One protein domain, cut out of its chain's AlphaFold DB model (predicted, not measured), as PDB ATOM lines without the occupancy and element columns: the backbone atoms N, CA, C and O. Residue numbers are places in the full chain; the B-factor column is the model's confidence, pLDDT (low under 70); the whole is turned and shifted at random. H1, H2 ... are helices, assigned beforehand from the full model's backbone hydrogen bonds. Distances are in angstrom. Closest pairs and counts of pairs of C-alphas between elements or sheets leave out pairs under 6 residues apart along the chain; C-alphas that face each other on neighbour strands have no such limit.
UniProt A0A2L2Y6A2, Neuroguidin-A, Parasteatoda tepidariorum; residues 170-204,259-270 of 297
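This is residues 170 to 204 and 259 to 270 of the 297 residues of the protein "Neuroguidin-A" of Parasteatoda tepidariorum (UniProt A0A2L2Y6A2). A long helix, H1, and a shorter one, H2, follow end to end with a corner between them and make a rod; the short helix H3 packs beside the far part of H1, and residues 264 to 270 run back along H1 towards its first residues. Past H2 the printed part sticks out, with residues 196 to 204 standing free, of which 196 to 198 belong to H2. The printed part has 47 residues with three named helices, in the order H1, H2, H3 along the chain, and no named strand; the class is all helix. The whole is loose, with a radius of gyration of the C-alphas of 13.6 A, and the C-alphas span 43 by 16 by 13 A.

The printed part begins with H1, residues 170 to 186, which is 24.5 A long from its first C-alpha at (118.858, 235.694, 309.139) to its last at (110.374, 221.434, 291.156). After a tight link of 2 residues comes H2, residues 189 to 198, 14.6 A from first to last C-alpha; C-alpha 198 is at (113.030, 212.096, 280.296). Residues 199 to 204 follow, up to the cut. Beyond it, after Asp 259, H3 takes residues 260 to 263 and measures 5.9 A from first to last C-alpha; C-alpha 263 is at (115.395, 227.648, 290.769). Residues 264 to 270 belong to no named element.

H1 and H2 are close but not clearly touching, with 2 pairs of C-alphas within 8 A. Their closest C-alphas are those of Leu 186 and Tyr 192, 7.0 A apart. The two helices run the same way at a steep tilt of 64 degrees. H1 and H3 touch, with 10 pairs of C-alphas within 8 A; the closest are those of Ala 185 and Ile 260, 5.3 A apart. H2 and H3 are apart. In H1 and H2 every O i to N i+4 pair is within hydrogen-bond range. H3 is too short for such a pair, and its 1 pair of O i and N i+3 is within range.

The two C-alphas farthest apart are those of Val 170 and Pro 202, 43.2 A, while those of Val 170 and Ile 270, the first and last printed, are 10.9 A apart. Without the stretch that stands free, the body has 38 residues and spans 35 by 13 by 12 A. Residues 205 to 258 are not printed, and C-alphas 204 and 259 are 27.9 A apart across this cut, which lies in the link from H2 to H3. The mean pLDDT of the printed part is 81.6, and no printed residue is under 70.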
ATOM      1  N   VAL A 170     119.689 235.182 310.237       77.75
ATOM      2  CA  VAL A 170     118.858 235.694 309.139       77.75
ATOM      3  C   VAL A 170     119.146 234.937 307.841       77.75
ATOM      4  O   VAL A 170     118.231 234.708 307.050       77.75
ATOM      5  N   GLU A 171     120.390 234.505 307.644       79.06
ATOM      6  CA  GLU A 171     120.838 233.778 306.454       79.06
ATOM      7  C   GLU A 171     120.213 232.388 306.351       79.06
ATOM      8  O   GLU A 171     119.729 231.996 305.292       79.06
ATOM      9  N   GLU A 172     120.129 231.655 307.457       80.81
ATOM     10  CA  GLU A 172     119.511 230.329 307.460       80.81
ATOM     11  C   GLU A 172     118.007 230.389 307.226       80.81
ATOM     12  O   GLU A 172     117.439 229.532 306.548       80.81
ATOM     13  N   ARG A 173     117.348 231.441 307.721       80.12
ATOM     14  CA  ARG A 173     115.936 231.692 307.405       80.12
ATOM     15  C   ARG A 173     115.743 231.938 305.912       80.12
ATOM     16  O   ARG A 173     114.803 231.391 305.338       80.12
ATOM     17  N   LYS A 174     116.631 232.711 305.276       83.88
ATOM     18  CA  LYS A 174     116.620 232.916 303.819       83.88
ATOM     19  C   LYS A 174     116.845 231.600 303.070       83.88
ATOM     20  O   LYS A 174     116.059 231.291 302.182       83.88
ATOM     21  N   LYS A 175     117.820 230.784 303.483       85.00
ATOM     22  CA  LYS A 175     118.079 229.454 302.899       85.00
ATOM     23  C   LYS A 175     116.863 228.528 302.996       85.00
ATOM     24  O   LYS A 175     116.467 227.947 301.993       85.00
ATOM     25  N   LYS A 176     116.199 228.457 304.155       84.88
ATOM     26  CA  LYS A 176     114.975 227.650 304.345       84.88
ATOM     27  C   LYS A 176     113.817 228.128 303.457       84.88
ATOM     28  O   LYS A 176     113.035 227.319 302.960       84.88
ATOM     29  N   ILE A 177     113.690 229.442 303.250       85.19
ATOM     30  CA  ILE A 177     112.691 230.011 302.331       85.19
ATOM     31  C   ILE A 177     113.021 229.638 300.881       85.19
ATOM     32  O   ILE A 177     112.111 229.214 300.169       85.19
ATOM     33  N   LEU A 178     114.294 229.737 300.485       86.75
ATOM     34  CA  LEU A 178     114.775 229.357 299.155       86.75
ATOM     35  C   LEU A 178     114.514 227.884 298.861       86.75
ATOM     36  O   LEU A 178     113.948 227.536 297.834       86.75
ATOM     37  N   GLU A 179     114.879 227.011 299.798       86.56
ATOM     38  CA  GLU A 179     114.699 225.570 299.664       86.56
ATOM     39  C   GLU A 179     113.214 225.230 299.477       86.56
ATOM     40  O   GLU A 179     112.842 224.415 298.632       86.56
ATOM     41  N   LYS A 180     112.330 225.906 300.220       86.00
ATOM     42  CA  LYS A 180     110.884 225.736 300.075       86.00
ATOM     43  C   LYS A 180     110.369 226.242 298.723       86.00
ATOM     44  O   LYS A 180     109.478 225.607 298.157       86.00
ATOM     45  N   SER A 181     110.888 227.359 298.205       84.75
ATOM     46  CA  SER A 181     110.507 227.859 296.877       84.75
ATOM     47  C   SER A 181     111.038 226.969 295.755       84.75
ATOM     48  O   SER A 181     110.280 226.670 294.839       84.75
ATOM     49  N   GLN A 182     112.267 226.462 295.869       85.50
ATOM     50  CA  GLN A 182     112.862 225.512 294.928       85.50
ATOM     51  C   GLN A 182     112.090 224.191 294.900       85.50
ATOM     52  O   GLN A 182     111.696 223.739 293.830       85.50
ATOM     53  N   LYS A 183     111.763 223.607 296.063       85.44
ATOM     54  CA  LYS A 183     110.914 222.402 296.139       85.44
ATOM     55  C   LYS A 183     109.550 222.626 295.492       85.44
ATOM     56  O   LYS A 183     109.052 221.755 294.784       85.44
ATOM     57  N   ARG A 184     108.950 223.803 295.701       81.81
ATOM     58  CA  ARG A 184     107.680 224.150 295.057       81.81
ATOM     59  C   ARG A 184     107.829 224.279 293.541       81.81
ATOM     60  O   ARG A 184     106.992 223.722 292.837       81.81
ATOM     61  N   ALA A 185     108.878 224.948 293.063       84.19
ATOM     62  CA  ALA A 185     109.180 225.082 291.641       84.19
ATOM     63  C   ALA A 185     109.399 223.709 290.987       84.19
ATOM     64  O   ALA A 185     108.757 223.414 289.987       84.19
ATOM     65  N   LEU A 186     110.185 222.821 291.605       81.56
ATOM     66  CA  LEU A 186     110.374 221.434 291.156       81.56
ATOM     67  C   LEU A 186     109.063 220.630 291.142       81.56
ATOM     68  O   LEU A 186     108.883 219.760 290.300       81.56
ATOM     69  N   SER A 187     108.129 220.939 292.049       76.19
ATOM     70  CA  SER A 187     106.787 220.333 292.100       76.19
ATOM     71  C   SER A 187     105.743 221.008 291.192       76.19
ATOM     72  O   SER A 187     104.541 220.720 291.315       76.19
ATOM     73  N   SER A 188     106.168 221.962 290.356       81.06
ATOM     74  CA  SER A 188     105.313 222.614 289.363       81.06
ATOM     75  C   SER A 188     104.976 221.648 288.222       81.06
ATOM     76  O   SER A 188     105.747 220.739 287.921       81.06
ATOM     77  N   SER A 189     103.815 221.854 287.589       76.50
ATOM     78  CA  SER A 189     103.306 220.999 286.497       76.50
ATOM     79  C   SER A 189     104.330 220.827 285.375       76.50
ATOM     80  O   SER A 189     104.581 219.714 284.939       76.50
ATOM     81  N   VAL A 190     104.981 221.926 284.981       81.06
ATOM     82  CA  VAL A 190     105.913 221.966 283.844       81.06
ATOM     83  C   VAL A 190     107.158 221.122 284.102       81.06
ATOM     84  O   VAL A 190     107.538 220.316 283.261       81.06
ATOM     85  N   LEU A 191     107.795 221.271 285.268       81.25
ATOM     86  CA  LEU A 191     108.989 220.481 285.591       81.25
ATOM     87  C   LEU A 191     108.653 219.014 285.866       81.25
ATOM     88  O   LEU A 191     109.464 218.142 285.563       81.25
ATOM     89  N   TYR A 192     107.465 218.734 286.405       79.31
ATOM     90  CA  TYR A 192     106.984 217.367 286.565       79.31
ATOM     91  C   TYR A 192     106.766 216.679 285.208       79.31
ATOM     92  O   TYR A 192     107.221 215.554 285.031       79.31
ATOM     93  N   GLU A 193     106.142 217.361 284.243       82.31
ATOM     94  CA  GLU A 193     105.949 216.866 282.871       82.31
ATOM     95  C   GLU A 193     107.283 216.669 282.141       82.31
ATOM     96  O   GLU A 193     107.512 215.608 281.572       82.31
ATOM     97  N   LEU A 194     108.218 217.619 282.242       85.00
ATOM     98  CA  LEU A 194     109.557 217.453 281.667       85.00
ATOM     99  C   LEU A 194     110.297 216.267 282.293       85.00
ATOM    100  O   LEU A 194     110.859 215.444 281.578       85.00
ATOM    101  N   ARG A 195     110.278 216.130 283.625       85.12
ATOM    102  CA  ARG A 195     110.887 214.973 284.295       85.12
ATOM    103  C   ARG A 195     110.292 213.669 283.777       85.12
ATOM    104  O   ARG A 195     111.037 212.728 283.549       85.12
ATOM    105  N   LYS A 196     108.973 213.637 283.608       83.31
ATOM    106  CA  LYS A 196     108.225 212.489 283.110       83.31
ATOM    107  C   LYS A 196     108.675 212.074 281.703       83.31
ATOM    108  O   LYS A 196     108.895 210.898 281.465       83.31
ATOM    109  N   GLU A 197     108.879 213.031 280.798       87.19
ATOM    110  CA  GLU A 197     109.331 212.755 279.424       87.19
ATOM    111  C   GLU A 197     110.753 212.175 279.342       87.19
ATOM    112  O   GLU A 197     111.044 211.384 278.445       87.19
ATOM    113  N   TYR A 198     111.639 212.564 280.263       88.12
ATOM    114  CA  TYR A 198     113.030 212.096 280.296       88.12
ATOM    115  C   TYR A 198     113.259 210.865 281.190       88.12
ATOM    116  O   TYR A 198     114.338 210.271 281.129       88.12
ATOM    117  N   ASP A 199     112.292 210.487 282.031       88.62
ATOM    118  CA  ASP A 199     112.392 209.308 282.893       88.62
ATOM    119  C   ASP A 199     112.107 208.033 282.081       88.62
ATOM    120  O   ASP A 199     111.139 207.955 281.329       88.62
ATOM    121  N   THR A 200     112.964 207.019 282.207       90.44
ATOM    122  CA  THR A 200     112.826 205.733 281.493       90.44
ATOM    123  C   THR A 200     112.158 204.651 282.348       90.44
ATOM    124  O   THR A 200     112.036 203.501 281.916       90.44
ATOM    125  N   GLY A 201     111.735 204.997 283.569       88.69
ATOM    126  CA  GLY A 201     111.004 204.108 284.465       88.69
ATOM    127  C   GLY A 201     109.572 203.801 283.990       88.69
ATOM    128  O   GLY A 201     108.965 204.593 283.271       88.69
ATOM    129  N   PRO A 202     108.994 202.654 284.387       85.00
ATOM    130  CA  PRO A 202     107.610 202.328 284.064       85.00
ATOM    131  C   PRO A 202     106.633 203.252 284.806       85.00
ATOM    132  O   PRO A 202     106.760 203.471 286.012       85.00
ATOM    133  N   GLU A 203     105.613 203.739 284.100       74.88
ATOM    134  CA  GLU A 203     104.580 204.602 284.672       74.88
ATOM    135  C   GLU A 203     103.308 203.847 285.054       74.88
ATOM    136  O   GLU A 203     102.793 203.017 284.304       74.88
ATOM    137  N   GLU A 204     102.728 204.213 286.198       74.00
ATOM    138  CA  GLU A 204     101.379 203.785 286.564       74.00
ATOM    139  C   GLU A 204     100.332 204.598 285.787       74.00
ATOM    140  O   GLU A 204      99.887 205.662 286.228       74.00
ATOM    141  N   ASP A 259     106.146 230.174 289.385       71.50
ATOM    142  CA  ASP A 259     107.344 230.927 289.014       71.50
ATOM    143  C   ASP A 259     108.605 230.050 289.153       71.50
ATOM    144  O   ASP A 259     109.069 229.771 290.263       71.50
ATOM    145  N   ILE A 260     109.134 229.574 288.021       75.38
ATOM    146  CA  ILE A 260     110.325 228.704 287.942       75.38
ATOM    147  C   ILE A 260     111.605 229.494 288.267       75.38
ATOM    148  O   ILE A 260     112.629 228.900 288.594       75.38
ATOM    149  N   SER A 261     111.534 230.831 288.276       81.06
ATOM    150  CA  SER A 261     112.656 231.724 288.594       81.06
ATOM    151  C   SER A 261     113.300 231.416 289.956       81.06
ATOM    152  O   SER A 261     114.501 231.580 290.143       81.06
ATOM    153  N   ALA A 262     112.536 230.840 290.892       81.12
ATOM    154  CA  ALA A 262     113.046 230.388 292.187       81.12
ATOM    155  C   ALA A 262     114.151 229.312 292.113       81.12
ATOM    156  O   ALA A 262     114.822 229.085 293.122       81.12
ATOM    157  N   LEU A 263     114.330 228.633 290.974       79.31
ATOM    158  CA  LEU A 263     115.395 227.648 290.769       79.31
ATOM    159  C   LEU A 263     116.765 228.305 290.524       79.31
ATOM    160  O   LEU A 263     117.776 227.716 290.889       79.31
ATOM    161  N   ASP A 264     116.782 229.519 289.966       82.62
ATOM    162  CA  ASP A 264     118.000 230.281 289.643       82.62
ATOM    163  C   ASP A 264     118.356 231.328 290.722       82.62
ATOM    164  O   ASP A 264     119.446 231.894 290.741       82.62
ATOM    165  N   MET A 265     117.445 231.577 291.670       81.00
ATOM    166  CA  MET A 265     117.661 232.546 292.747       81.00
ATOM    167  C   MET A 265     118.760 232.115 293.725       81.00
ATOM    168  O   MET A 265     118.767 230.987 294.228       81.00
ATOM    169  N   GLN A 266     119.617 233.068 294.098       79.31
ATOM    170  CA  GLN A 266     120.590 232.913 295.177       79.31
ATOM    171  C   GLN A 266     119.994 233.352 296.529       79.31
ATOM    172  O   GLN A 266     119.020 234.112 296.580       79.31
ATOM    173  N   PRO A 267     120.570 232.923 297.672       71.50
ATOM    174  CA  PRO A 267     120.111 233.345 299.000       71.50
ATOM    175  C   PRO A 267     120.090 234.871 299.200       71.50
ATOM    176  O   PRO A 267     119.339 235.376 300.040       71.50
ATOM    177  N   GLU A 268     120.906 235.606 298.443       73.62
ATOM    178  CA  GLU A 268     121.009 237.066 298.492       73.62
ATOM    179  C   GLU A 268     119.793 237.773 297.874       73.62
ATOM    180  O   GLU A 268     119.337 238.780 298.425       73.62
ATOM    181  N   ASP A 269     119.181 237.182 296.843       75.75
ATOM    182  CA  ASP A 269     118.050 237.747 296.087       75.75
ATOM    183  C   ASP A 269     116.720 237.703 296.861       75.75
ATOM    184  O   ASP A 269     115.711 238.312 296.488       75.75
ATOM    185  N   ILE A 270     116.693 236.977 297.982       74.75
ATOM    186  CA  ILE A 270     115.488 236.772 298.782       74.75
ATOM    187  C   ILE A 270     115.234 238.001 299.646       74.75
ATOM    188  O   ILE A 270     115.770 238.178 300.750       74.75
TER     189      ILE A 270